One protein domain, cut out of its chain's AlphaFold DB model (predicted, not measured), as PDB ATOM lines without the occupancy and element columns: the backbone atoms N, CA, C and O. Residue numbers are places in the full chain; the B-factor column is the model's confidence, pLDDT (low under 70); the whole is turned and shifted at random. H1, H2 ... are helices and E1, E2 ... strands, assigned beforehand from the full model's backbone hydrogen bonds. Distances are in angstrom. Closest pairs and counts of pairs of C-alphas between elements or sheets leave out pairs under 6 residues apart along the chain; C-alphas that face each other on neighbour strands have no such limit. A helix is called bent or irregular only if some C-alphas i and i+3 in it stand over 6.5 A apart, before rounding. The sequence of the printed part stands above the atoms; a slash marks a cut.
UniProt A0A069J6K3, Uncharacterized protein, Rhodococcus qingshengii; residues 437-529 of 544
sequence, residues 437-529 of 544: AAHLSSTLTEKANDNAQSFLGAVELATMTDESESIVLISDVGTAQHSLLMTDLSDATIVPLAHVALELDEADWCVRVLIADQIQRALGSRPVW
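Overview. This is residues 437 to 529 of the 544 residues of an uncharacterized protein of Rhodococcus qingshengii (UniProt A0A069J6K3). A two-stranded hairpin, E1 and E2, reaches out from a small body of two helical hairpins, H1 with H2 and H3 with H4; its turn, residues 465 to 470, sticks out free. In the body H3 packs on H2 with its residues 492 to 497 and on the long H4 along residues 511 to 519 of H4, while E2 comes near residues 507 to 514 of H4, and a wide loop, residues 475 to 490, leads from E2 back to H3. The printed part has 93 residues, with four named helices and two named strands in the order H1 H2 E1 E2 H3 H4; the sheet, in the order E1 - E2, is antiparallel, and the class is mostly helix. The whole is compact by its radius of gyration of the C-alphas, 14.0 A, but elongated in outline, spanning 54 by 30 by 19 A.

Along the chain. Strand E1, residues 461 to 465, is 13.2 A long, and E2, residues 470 to 474, is 13.6 A. Helix H4, residues 506 to 525, is 28.9 A long and ends at C-alpha 525 (38.182, -48.258, 14.341). It is irregular, with C-alphas 507 and 510 8.1 A apart, and has a kink of 25 degrees near residue 513. H3, residues 491 to 503, is 18.4 A long. H1, residues 437 to 445, is 11.0 A long and begins at C-alpha 437 (50.127, -22.562, 11.349); H2, residues 450 to 457, is 10.3 A.

Arrangement. E1 and E2 form an antiparallel hairpin at 151 degrees, with N 462 and O 473 2.8 A apart and N 473 and O 462 2.9 A apart, within hydrogen-bond range. The closest C-alphas of E2 and H4 are those of Leu 473 and Cys 510, 6.1 A apart. H4 touches H3 with residues 511 to 519 alone, closest at the C-alphas of Ala 501 and Arg 512, 4.8 A; this helical hairpin has a shallow tilt of 27 degrees, opposite ways. H3 touches H2 with residues 492 to 497 alone, closest at the C-alphas of Ala 452 and Thr 493, 5.7 A, at a steep tilt of 55 degrees, the same way. H1 and H2, a helical hairpin, touch at a shallow tilt of 22 degrees, opposite ways, closest at the C-alphas of Thr 445 and Gln 453, 6.3 A. H1 and H4 are apart. Each O i to N i+4 pair is within hydrogen-bond range in H1 and H2, against 8 of 9 in H3 and 14 of 16 in H4.

Size, cuts and confidence. The C-alphas of Glu 467 and Trp 529 are the two farthest apart, 54.0 A. The printed part has no cut. The link from E2 to H3, 16 residues, is long; the other links are tight. Mean pLDDT of the printed part is 70.8, and 41 residues are under 70, among them 437 to 448 and 475 to 488.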
ATOM      1  N   ALA A 437      50.525 -21.835  12.558       46.00
ATOM      2  CA  ALA A 437      50.127 -22.562  11.349       46.00
ATOM      3  C   ALA A 437      51.093 -22.311  10.177       46.00
ATOM      4  O   ALA A 437      51.310 -23.201   9.369       46.00
ATOM      5  N   ALA A 438      51.718 -21.129  10.093       53.75
ATOM      6  CA  ALA A 438      52.752 -20.840   9.099       53.75
ATOM      7  C   ALA A 438      54.101 -21.487   9.460       53.75
ATOM      8  O   ALA A 438      54.798 -21.943   8.561       53.75
ATOM      9  N   HIS A 439      54.443 -21.567  10.754       57.72
ATOM     10  CA  HIS A 439      55.607 -22.305  11.253       57.72
ATOM     11  C   HIS A 439      55.463 -23.803  10.983       57.72
ATOM     12  O   HIS A 439      56.294 -24.363  10.279       57.72
ATOM     13  N   LEU A 440      54.361 -24.416  11.416       56.69
ATOM     14  CA  LEU A 440      54.017 -25.796  11.098       56.69
ATOM     15  C   LEU A 440      53.891 -26.005   9.597       56.69
ATOM     16  O   LEU A 440      54.455 -26.954   9.084       56.69
ATOM     17  N   SER A 441      53.247 -25.105   8.854       55.66
ATOM     18  CA  SER A 441      53.212 -25.208   7.395       55.66
ATOM     19  C   SER A 441      54.631 -25.200   6.831       55.66
ATOM     20  O   SER A 441      54.930 -26.094   6.063       55.66
ATOM     21  N   SER A 442      55.548 -24.328   7.264       59.59
ATOM     22  CA  SER A 442      56.943 -24.322   6.786       59.59
ATOM     23  C   SER A 442      57.788 -25.525   7.234       59.59
ATOM     24  O   SER A 442      58.557 -26.048   6.436       59.59
ATOM     25  N   THR A 443      57.633 -25.990   8.476       56.38
ATOM     26  CA  THR A 443      58.395 -27.106   9.066       56.38
ATOM     27  C   THR A 443      57.862 -28.463   8.587       56.38
ATOM     28  O   THR A 443      58.628 -29.412   8.429       56.38
ATOM     29  N   LEU A 444      56.555 -28.561   8.317       57.44
ATOM     30  CA  LEU A 444      55.861 -29.791   7.928       57.44
ATOM     31  C   LEU A 444      55.679 -29.939   6.408       57.44
ATOM     32  O   LEU A 444      55.642 -31.077   5.938       57.44
ATOM     33  N   THR A 445      55.597 -28.857   5.613       53.41
ATOM     34  CA  THR A 445      55.449 -28.971   4.137       53.41
ATOM     35  C   THR A 445      56.648 -29.620   3.453       53.41
ATOM     36  O   THR A 445      56.465 -30.269   2.429       53.41
ATOM     37  N   GLU A 446      57.861 -29.529   4.006       58.75
ATOM     38  CA  GLU A 446      59.013 -30.257   3.450       58.75
ATOM     39  C   GLU A 446      58.941 -31.776   3.695       58.75
ATOM     40  O   GLU A 446      59.592 -32.544   2.987       58.75
ATOM     41  N   LYS A 447      58.156 -32.218   4.685       60.78
ATOM     42  CA  LYS A 447      58.238 -33.571   5.265       60.78
ATOM     43  C   LYS A 447      56.984 -34.424   5.068       60.78
ATOM     44  O   LYS A 447      57.062 -35.650   5.080       60.78
ATOM     45  N   ALA A 448      55.827 -33.795   4.887       64.56
ATOM     46  CA  ALA A 448      54.533 -34.451   4.730       64.56
ATOM     47  C   ALA A 448      54.117 -34.547   3.251       64.56
ATOM     48  O   ALA A 448      54.373 -33.633   2.469       64.56
ATOM     49  N   ASN A 449      53.425 -35.627   2.867       73.31
ATOM     50  CA  ASN A 449      52.750 -35.700   1.566       73.31
ATOM     51  C   ASN A 449      51.471 -34.840   1.552       73.31
ATOM     52  O   ASN A 449      51.001 -34.426   2.609       73.31
ATOM     53  N   ASP A 450      50.874 -34.617   0.376       73.31
ATOM     54  CA  ASP A 450      49.700 -33.739   0.203       73.31
ATOM     55  C   ASP A 450      48.553 -34.042   1.189       73.31
ATOM     56  O   ASP A 450      47.936 -33.130   1.743       73.31
ATOM     57  N   ASN A 451      48.293 -35.325   1.471       68.69
ATOM     58  CA  ASN A 451      47.244 -35.743   2.405       68.69
ATOM     59  C   ASN A 451      47.572 -35.363   3.856       68.69
ATOM     60  O   ASN A 451      46.722 -34.823   4.563       68.69
ATOM     61  N   ALA A 452      48.803 -35.625   4.303       69.00
ATOM     62  CA  ALA A 452      49.258 -35.244   5.635       69.00
ATOM     63  C   ALA A 452      49.356 -33.714   5.784       69.00
ATOM     64  O   ALA A 452      48.983 -33.185   6.827       69.00
ATOM     65  N   GLN A 453      49.762 -32.987   4.737       69.06
ATOM     66  CA  GLN A 453      49.752 -31.519   4.725       69.06
ATOM     67  C   GLN A 453      48.337 -30.953   4.878       69.06
ATOM     68  O   GLN A 453      48.138 -30.015   5.643       69.06
ATOM     69  N   SER A 454      47.354 -31.540   4.188       69.19
ATOM     70  CA  SER A 454      45.945 -31.153   4.313       69.19
ATOM     71  C   SER A 454      45.426 -31.346   5.742       69.19
ATOM     72  O   SER A 454      44.833 -30.430   6.307       69.19
ATOM     73  N   PHE A 455      45.721 -32.499   6.360       70.44
ATOM     74  CA  PHE A 455      45.378 -32.772   7.762       70.44
ATOM     75  C   PHE A 455      45.984 -31.723   8.704       70.44
ATOM     76  O   PHE A 455      45.276 -31.119   9.505       70.44
ATOM     77  N   LEU A 456      47.286 -31.465   8.575       69.06
ATOM     78  CA  LEU A 456      48.009 -30.526   9.433       69.06
ATOM     79  C   LEU A 456      47.565 -29.074   9.226       69.06
ATOM     80  O   LEU A 456      47.532 -28.305  10.181       69.06
ATOM     81  N   GLY A 457      47.182 -28.701   8.002       64.75
ATOM     82  CA  GLY A 457      46.648 -27.376   7.688       64.75
ATOM     83  C   GLY A 457      45.289 -27.079   8.330       64.75
ATOM     84  O   GLY A 457      44.927 -25.912   8.447       64.75
ATOM     85  N   ALA A 458      44.558 -28.111   8.760       64.12
ATOM     86  CA  ALA A 458      43.283 -27.985   9.463       64.12
ATOM     87  C   ALA A 458      43.427 -27.973  11.000       64.12
ATOM     88  O   ALA A 458      42.435 -27.791  11.708       64.12
ATOM     89  N   VAL A 459      44.638 -28.169  11.534       66.44
ATOM     90  CA  VAL A 459      44.895 -28.093  12.977       66.44
ATOM     91  C   VAL A 459      45.006 -26.630  13.392       66.44
ATOM     92  O   VAL A 459      45.928 -25.917  12.995       66.44
ATOM     93  N   GLU A 460      44.079 -26.185  14.236       65.50
ATOM     94  CA  GLU A 460      44.147 -24.865  14.850       65.50
ATOM     95  C   GLU A 460      44.905 -24.927  16.172       65.50
ATOM     96  O   GLU A 460      44.619 -25.755  17.039       65.50
ATOM     97  N   LEU A 461      45.856 -24.008  16.345       67.31
ATOM     98  CA  LEU A 461      46.661 -23.916  17.554       67.31
ATOM     99  C   LEU A 461      46.435 -22.594  18.268       67.31
ATOM    100  O   LEU A 461      46.354 -21.528  17.655       67.31
ATOM    101  N   ALA A 462      46.376 -22.685  19.588       67.81
ATOM    102  CA  ALA A 462      46.336 -21.562  20.499       67.81
ATOM    103  C   ALA A 462      47.670 -21.458  21.242       67.81
ATOM    104  O   ALA A 462      48.374 -22.446  21.440       67.81
ATOM    105  N   THR A 463      48.009 -20.253  21.686       68.38
ATOM    106  CA  THR A 463      49.151 -20.036  22.578       68.38
ATOM    107  C   THR A 463      48.632 -19.505  23.901       68.38
ATOM    108  O   THR A 463      47.957 -18.475  23.937       68.38
ATOM    109  N   MET A 464      48.953 -20.206  24.984       71.81
ATOM    110  CA  MET A 464      48.747 -19.728  26.345       71.81
ATOM    111  C   MET A 464      50.053 -19.155  26.877       71.81
ATOM    112  O   MET A 464      51.102 -19.763  26.702       71.81
ATOM    113  N   THR A 465      50.000 -17.988  27.514       68.69
ATOM    114  CA  THR A 465      51.194 -17.292  28.010       68.69
ATOM    115  C   THR A 465      50.987 -16.807  29.437       68.69
ATOM    116  O   THR A 465      49.937 -16.217  29.710       68.69
ATOM    117  N   ASP A 466      51.988 -16.964  30.299       71.88
ATOM    118  CA  ASP A 466      52.079 -16.271  31.590       71.88
ATOM    119  C   ASP A 466      53.262 -15.274  31.609       71.88
ATOM    120  O   ASP A 466      53.845 -14.986  30.562       71.88
ATOM    121  N   GLU A 467      53.585 -14.672  32.762       67.50
ATOM    122  CA  GLU A 467      54.685 -13.695  32.884       67.50
ATOM    123  C   GLU A 467      56.075 -14.247  32.491       67.50
ATOM    124  O   GLU A 467      56.985 -13.471  32.194       67.50
ATOM    125  N   SER A 468      56.239 -15.570  32.480       66.38
ATOM    126  CA  SER A 468      57.497 -16.300  32.322       66.38
ATOM    127  C   SER A 468      57.514 -17.315  31.175       66.38
ATOM    128  O   SER A 468      58.594 -17.581  30.644       66.38
ATOM    129  N   GLU A 469      56.360 -17.844  30.752       71.81
ATOM    130  CA  GLU A 469      56.288 -18.952  29.786       71.81
ATOM    131  C   GLU A 469      55.196 -18.794  28.720       71.81
ATOM    132  O   GLU A 469      54.241 -18.030  28.851       71.81
ATOM    133  N   SER A 470      55.352 -19.515  27.608       73.81
ATOM    134  CA  SER A 470      54.369 -19.608  26.525       73.81
ATOM    135  C   SER A 470      54.271 -21.054  26.048       73.81
ATOM    136  O   SER A 470      55.274 -21.620  25.624       73.81
ATOM    137  N   ILE A 471      53.075 -21.640  26.107       75.94
ATOM    138  CA  ILE A 471      52.791 -23.031  25.735       75.94
ATOM    139  C   ILE A 471      51.785 -23.052  24.585       75.94
ATOM    140  O   ILE A 471      50.790 -22.323  24.587       75.94
ATOM    141  N   VAL A 472      52.052 -23.895  23.593       74.50
ATOM    142  CA  VAL A 472      51.159 -24.147  22.461       74.50
ATOM    143  C   VAL A 472      50.170 -25.257  22.818       74.50
ATOM    144  O   VAL A 472      50.569 -26.280  23.364       74.50
ATOM    145  N   LEU A 473      48.892 -25.064  22.482       73.38
ATOM    146  CA  LEU A 473      47.811 -26.036  22.667       73.38
ATOM    147  C   LEU A 473      46.933 -26.145  21.419       73.38
ATOM    148  O   LEU A 473      46.983 -25.293  20.532       73.38
ATOM    149  N   ILE A 474      46.072 -27.161  21.388       71.44
ATOM    150  CA  ILE A 474      45.059 -27.352  20.349       71.44
ATOM    151  C   ILE A 474      43.855 -26.457  20.669       71.44
ATOM    152  O   ILE A 474      43.354 -26.445  21.795       71.44
ATOM    153  N   SER A 475      43.407 -25.670  19.695       61.78
ATOM    154  CA  SER A 475      42.302 -24.725  19.876       61.78
ATOM    155  C   SER A 475      40.944 -25.444  19.984       61.78
ATOM    156  O   SER A 475      40.619 -26.268  19.135       61.78
ATOM    157  N   ASP A 476      40.123 -25.117  20.994       56.47
ATOM    158  CA  ASP A 476      38.750 -25.644  21.169       56.47
ATOM    159  C   ASP A 476      37.690 -24.847  20.381       56.47
ATOM    160  O   ASP A 476      36.673 -24.395  20.931       56.47
ATOM    161  N   VAL A 477      37.919 -24.565  19.095       43.25
ATOM    162  CA  VAL A 477      36.963 -23.739  18.340       43.25
ATOM    163  C   VAL A 477      35.747 -24.581  17.963       43.25
ATOM    164  O   VAL A 477      35.756 -25.364  17.020       43.25
ATOM    165  N   GLY A 478      34.663 -24.410  18.723       46.34
ATOM    166  CA  GLY A 478      33.362 -25.046  18.497       46.34
ATOM    167  C   GLY A 478      32.617 -24.573  17.253       46.34
ATOM    168  O   GLY A 478      31.487 -24.109  17.363       46.34
ATOM    169  N   THR A 479      33.210 -24.704  16.074       37.41
ATOM    170  CA  THR A 479      32.552 -24.419  14.800       37.41
ATOM    171  C   THR A 479      32.965 -25.466  13.783       37.41
ATOM    172  O   THR A 479      34.089 -25.394  13.315       37.41
ATOM    173  N   ALA A 480      32.076 -26.420  13.480       35.91
ATOM    174  CA  ALA A 480      31.729 -27.016  12.171       35.91
ATOM    175  C   ALA A 480      32.802 -27.290  11.072       35.91
ATOM    176  O   ALA A 480      32.448 -27.708   9.976       35.91
ATOM    177  N   GLN A 481      34.092 -27.065  11.310       37.31
ATOM    178  CA  GLN A 481      35.216 -27.284  10.396       37.31
ATOM    179  C   GLN A 481      36.242 -28.266  10.977       37.31
ATOM    180  O   GLN A 481      37.103 -28.746  10.247       37.31
ATOM    181  N   HIS A 482      36.085 -28.669  12.243       42.28
ATOM    182  CA  HIS A 482      36.831 -29.765  12.865       42.28
ATOM    183  C   HIS A 482      36.185 -31.141  12.628       42.28
ATOM    184  O   HIS A 482      36.306 -32.041  13.455       42.28
ATOM    185  N   SER A 483      35.612 -31.356  11.438       39.66
ATOM    186  CA  SER A 483      35.465 -32.692  10.839       39.66
ATOM    187  C   SER A 483      36.837 -33.277  10.457       39.66
ATOM    188  O   SER A 483      37.013 -33.823   9.374       39.66
ATOM    189  N   LEU A 484      37.818 -33.214  11.361       43.94
ATOM    190  CA  LEU A 484      38.975 -34.112  11.367       43.94
ATOM    191  C   LEU A 484      38.602 -35.426  12.078       43.94
ATOM    192  O   LEU A 484      39.427 -36.065  12.718       43.94
ATOM    193  N   LEU A 485      37.336 -35.834  11.932       48.31
ATOM    194  CA  LEU A 485      36.829 -37.190  12.094       48.31
ATOM    195  C   LEU A 485      37.487 -38.075  11.035       48.31
ATOM    196  O   LEU A 485      36.891 -38.414  10.018       48.31
ATOM    197  N   MET A 486      38.750 -38.426  11.237       52.00
ATOM    198  CA  MET A 486      39.427 -39.341  10.336       52.00
ATOM    199  C   MET A 486      39.480 -40.741  10.957       52.00
ATOM    200  O   MET A 486      40.535 -41.360  11.041       52.00
ATOM    201  N   THR A 487      38.324 -41.301  11.337       51.69
ATOM    202  CA  THR A 487      38.206 -42.769  11.462       51.69
ATOM    203  C   THR A 487      38.534 -43.465  10.132       51.69
ATOM    204  O   THR A 487      38.938 -44.623  10.131       51.69
ATOM    205  N   ASP A 488      38.481 -42.721   9.018       60.78
ATOM    206  CA  ASP A 488      38.791 -43.163   7.658       60.78
ATOM    207  C   ASP A 488      40.189 -42.728   7.154       60.78
ATOM    208  O   ASP A 488      40.394 -42.528   5.952       60.78
ATOM    209  N   LEU A 489      41.201 -42.586   8.030       72.94
ATOM    210  CA  LEU A 489      42.577 -42.395   7.540       72.94
ATOM    211  C   LEU A 489      43.062 -43.629   6.764       72.94
ATOM    212  O   LEU A 489      43.250 -44.725   7.308       72.94
ATOM    213  N   SER A 490      43.372 -43.422   5.484       81.38
ATOM    214  CA  SER A 490      44.086 -44.407   4.668       81.38
ATOM    215  C   SER A 490      45.537 -44.584   5.132       81.38
ATOM    216  O   SER A 490      46.151 -43.654   5.657       81.38
ATOM    217  N   ASP A 491      46.137 -45.747   4.862       82.75
ATOM    218  CA  ASP A 491      47.569 -45.987   5.134       82.75
ATOM    219  C   ASP A 491      48.490 -44.985   4.429       82.75
ATOM    220  O   ASP A 491      49.535 -44.619   4.963       82.75
ATOM    221  N   ALA A 492      48.060 -44.470   3.272       82.06
ATOM    222  CA  ALA A 492      48.747 -43.411   2.538       82.06
ATOM    223  C   ALA A 492      48.810 -42.073   3.303       82.06
ATOM    224  O   ALA A 492      49.546 -41.178   2.893       82.06
ATOM    225  N   THR A 493      48.047 -41.932   4.388       82.88
ATOM    226  CA  THR A 493      48.042 -40.756   5.271       82.88
ATOM    227  C   THR A 493      48.610 -41.101   6.645       82.88
ATOM    228  O   THR A 493      49.458 -40.366   7.144       82.88
ATOM    229  N   ILE A 494      48.225 -42.248   7.222       87.62
ATOM    230  CA  ILE A 494      48.704 -42.688   8.544       87.62
ATOM    231  C   ILE A 494      50.226 -42.800   8.582       87.62
ATOM    232  O   ILE A 494      50.856 -42.280   9.498       87.62
ATOM    233  N   VAL A 495      50.828 -43.486   7.607       88.69
ATOM    234  CA  VAL A 495      52.270 -43.759   7.636       88.69
ATOM    235  C   VAL A 495      53.095 -42.465   7.569       88.69
ATOM    236  O   VAL A 495      53.956 -42.280   8.429       88.69
ATOM    237  N   PRO A 496      52.835 -41.536   6.628       86.00
ATOM    238  CA  PRO A 496      53.488 -40.229   6.632       86.00
ATOM    239  C   PRO A 496      53.272 -39.439   7.923       86.00
ATOM    240  O   PRO A 496      54.231 -38.878   8.441       86.00
ATOM    241  N   LEU A 497      52.052 -39.421   8.474       85.25
ATOM    242  CA  LEU A 497      51.775 -38.729   9.735       85.25
ATOM    243  C   LEU A 497      52.574 -39.320  10.904       85.25
ATOM    244  O   LEU A 497      53.124 -38.566  11.702       85.25
ATOM    245  N   ALA A 498      52.708 -40.646  10.974       89.38
ATOM    246  CA  ALA A 498      53.528 -41.296  11.992       89.38
ATOM    247  C   ALA A 498      55.001 -40.868  11.891       89.38
ATOM    248  O   ALA A 498      55.625 -40.558  12.901       89.38
ATOM    249  N   HIS A 499      55.549 -40.795  10.674       87.62
ATOM    250  CA  HIS A 499      56.908 -40.293  10.458       87.62
ATOM    251  C   HIS A 499      57.058 -38.824  10.853       87.62
ATOM    252  O   HIS A 499      58.023 -38.481  11.529       87.62
ATOM    253  N   VAL A 500      56.089 -37.980  10.497       85.06
ATOM    254  CA  VAL A 500      56.063 -36.577  10.921       85.06
ATOM    255  C   VAL A 500      56.101 -36.473  12.445       85.06
ATOM    256  O   VAL A 500      56.949 -35.762  12.971       85.06
ATOM    257  N   ALA A 501      55.248 -37.215  13.159       86.00
ATOM    258  CA  ALA A 501      55.197 -37.191  14.621       86.00
ATOM    259  C   ALA A 501      56.543 -37.563  15.270       86.00
ATOM    260  O   ALA A 501      56.944 -36.958  16.265       86.00
ATOM    261  N   LEU A 502      57.274 -38.519  14.696       87.75
ATOM    262  CA  LEU A 502      58.599 -38.907  15.191       87.75
ATOM    263  C   LEU A 502      59.686 -37.853  14.945       87.75
ATOM    264  O   LEU A 502      60.711 -37.872  15.622       87.75
ATOM    265  N   GLU A 503      59.479 -36.945  13.994       84.19
ATOM    266  CA  GLU A 503      60.428 -35.879  13.663       84.19
ATOM    267  C   GLU A 503      60.125 -34.534  14.340       84.19
ATOM    268  O   GLU A 503      60.950 -33.622  14.243       84.19
ATOM    269  N   LEU A 504      58.969 -34.395  14.996       81.81
ATOM    270  CA  LEU A 504      58.615 -33.210  15.783       81.81
ATOM    271  C   LEU A 504      59.517 -33.086  17.018       81.81
ATOM    272  O   LEU A 504      59.876 -34.090  17.643       81.81
ATOM    273  N   ASP A 505      59.863 -31.861  17.401       79.44
ATOM    274  CA  ASP A 505      60.680 -31.584  18.584       79.44
ATOM    275  C   ASP A 505      59.822 -31.339  19.843       79.44
ATOM    276  O   ASP A 505      58.603 -31.526  19.831       79.44
ATOM    277  N   GLU A 506      60.463 -30.986  20.960       76.50
ATOM    278  CA  GLU A 506      59.780 -30.712  22.233       76.50
ATOM    279  C   GLU A 506      58.832 -29.500  22.160       76.50
ATOM    280  O   GLU A 506      57.905 -29.417  22.957       76.50
ATOM    281  N   ALA A 507      59.011 -28.563  21.219       74.62
ATOM    282  CA  ALA A 507      58.140 -27.391  21.103       74.62
ATOM    283  C   ALA A 507      56.786 -27.733  20.452       74.62
ATOM    284  O   ALA A 507      55.776 -27.104  20.770       74.62
ATOM    285  N   ASP A 508      56.758 -28.764  19.602       75.69
ATOM    286  CA  ASP A 508      55.583 -29.208  18.840       75.69
ATOM    287  C   ASP A 508      54.883 -30.443  19.447       75.69
ATOM    288  O   ASP A 508      54.073 -31.117  18.800       75.69
ATOM    289  N   TRP A 509      55.176 -30.758  20.708       82.38
ATOM    290  CA  TRP A 509      54.685 -31.949  21.407       82.38
ATOM    291  C   TRP A 509      53.152 -32.118  21.363       82.38
ATOM    292  O   TRP A 509      52.645 -33.226  21.185       82.38
ATOM    293  N   CYS A 510      52.382 -31.025  21.437       78.38
ATOM    294  CA  CYS A 510      50.918 -31.079  21.371       78.38
ATOM    295  C   CYS A 510      50.410 -31.599  20.013       78.38
ATOM    296  O   CYS A 510      49.394 -32.293  19.948       78.38
ATOM    297  N   VAL A 511      51.135 -31.303  18.929       77.81
ATOM    298  CA  VAL A 511      50.840 -31.799  17.580       77.81
ATOM    299  C   VAL A 511      51.202 -33.278  17.473       77.81
ATOM    300  O   VAL A 511      50.443 -34.046  16.884       77.81
ATOM    301  N   ARG A 512      52.316 -33.704  18.087       83.75
ATOM    302  CA  ARG A 512      52.719 -35.120  18.153       83.75
ATOM    303  C   ARG A 512      51.622 -35.977  18.777       83.75
ATOM    304  O   ARG A 512      51.217 -36.980  18.192       83.75
ATOM    305  N   VAL A 513      51.110 -35.540  19.926       82.19
ATOM    306  CA  VAL A 513      50.040 -36.229  20.657       82.19
ATOM    307  C   VAL A 513      48.771 -36.280  19.814       82.19
ATOM    308  O   VAL A 513      48.178 -37.347  19.685       82.19
ATOM    309  N   LEU A 514      48.370 -35.156  19.206       80.88
ATOM    310  CA  LEU A 514      47.194 -35.115  18.337       80.88
ATOM    311  C   LEU A 514      47.309 -36.129  17.197       80.88
ATOM    312  O   LEU A 514      46.387 -36.908  16.973       80.88
ATOM    313  N   ILE A 515      48.441 -36.142  16.489       82.25
ATOM    314  CA  ILE A 515      48.678 -37.093  15.399       82.25
ATOM    315  C   ILE A 515      48.550 -38.528  15.913       82.25
ATOM    316  O   ILE A 515      47.868 -39.346  15.297       82.25
ATOM    317  N   ALA A 516      49.192 -38.843  17.033       85.62
ATOM    318  CA  ALA A 516      49.201 -40.193  17.568       85.62
ATOM    319  C   ALA A 516      47.814 -40.636  18.091       85.62
ATOM    320  O   ALA A 516      47.431 -41.781  17.851       85.62
ATOM    321  N   ASP A 517      47.013 -39.743  18.691       83.31
ATOM    322  CA  ASP A 517      45.615 -40.010  19.074       83.31
ATOM    323  C   ASP A 517      44.757 -40.299  17.834       83.31
ATOM    324  O   ASP A 517      44.031 -41.295  17.795       83.31
ATOM    325  N   GLN A 518      44.905 -39.503  16.773       80.50
ATOM    326  CA  GLN A 518      44.171 -39.705  15.521       80.50
ATOM    327  C   GLN A 518      44.558 -41.007  14.820       80.50
ATOM    328  O   GLN A 518      43.685 -41.755  14.376       80.50
ATOM    329  N   ILE A 519      45.853 -41.330  14.763       86.00
ATOM    330  CA  ILE A 519      46.328 -42.604  14.212       86.00
ATOM    331  C   ILE A 519      45.767 -43.774  15.019       86.00
ATOM    332  O   ILE A 519      45.261 -44.731  14.431       86.00
ATOM    333  N   GLN A 520      45.811 -43.697  16.349       86.50
ATOM    334  CA  GLN A 520      45.272 -44.735  17.217       86.50
ATOM    335  C   GLN A 520      43.766 -44.931  16.991       86.50
ATOM    336  O   GLN A 520      43.320 -46.066  16.819       86.50
ATOM    337  N   ARG A 521      42.976 -43.850  16.954       82.44
ATOM    338  CA  ARG A 521      41.526 -43.912  16.706       82.44
ATOM    339  C   ARG A 521      41.208 -44.490  15.335       82.44
ATOM    340  O   ARG A 521      40.352 -45.372  15.242       82.44
ATOM    341  N   ALA A 522      41.913 -44.042  14.297       84.12
ATOM    342  CA  ALA A 522      41.740 -44.541  12.939       84.12
ATOM    343  C   ALA A 522      42.033 -46.042  12.865       84.12
ATOM    344  O   ALA A 522      41.191 -46.813  12.419       84.12
ATOM    345  N   LEU A 523      43.193 -46.476  13.363       87.56
ATOM    346  CA  LEU A 523      43.589 -47.884  13.364       87.56
ATOM    347  C   LEU A 523      42.650 -48.752  14.211       87.56
ATOM    348  O   LEU A 523      42.227 -49.808  13.748       87.56
ATOM    349  N   GLY A 524      42.279 -48.301  15.412       87.44
ATOM    350  CA  GLY A 524      41.397 -49.053  16.308       87.44
ATOM    351  C   GLY A 524      39.955 -49.169  15.812       87.44
ATOM    352  O   GLY A 524      39.254 -50.120  16.165       87.44
ATOM    353  N   SER A 525      39.518 -48.247  14.953       84.81
ATOM    354  CA  SER A 525      38.182 -48.258  14.341       84.81
ATOM    355  C   SER A 525      38.137 -48.997  13.002       84.81
ATOM    356  O   SER A 525      37.055 -49.168  12.439       84.81
ATOM    357  N   ARG A 526      39.283 -49.454  12.475       86.31
ATOM    358  CA  ARG A 526      39.317 -50.157  11.190       86.31
ATOM    359  C   ARG A 526      38.544 -51.472  11.261       86.31
ATOM    360  O   ARG A 526      38.785 -52.271  12.168       86.31
ATOM    361  N   PRO A 527      37.679 -51.743  10.269       89.31
ATOM    362  CA  PRO A 527      36.955 -52.997  10.211       89.31
ATOM    363  C   PRO A 527      37.908 -54.154   9.892       89.31
ATOM    364  O   PRO A 527      38.615 -54.123   8.881       89.31
ATOM    365  N   VAL A 528      37.886 -55.204  10.714       92.50
ATOM    366  CA  VAL A 528      38.762 -56.384  10.558       92.50
ATOM    367  C   VAL A 528      38.009 -57.676  10.230       92.50
ATOM    368  O   VAL A 528      38.642 -58.708  10.004       92.50
ATOM    369  N   TRP A 529      36.675 -57.639  10.119       92.00
ATOM    370  CA  TRP A 529      35.833 -58.819   9.877       92.00
ATOM    371  C   TRP A 529      36.289 -59.684   8.701       92.00
ATOM    372  O   TRP A 529      36.209 -60.901   8.806       92.00
TER     373      TRP A 529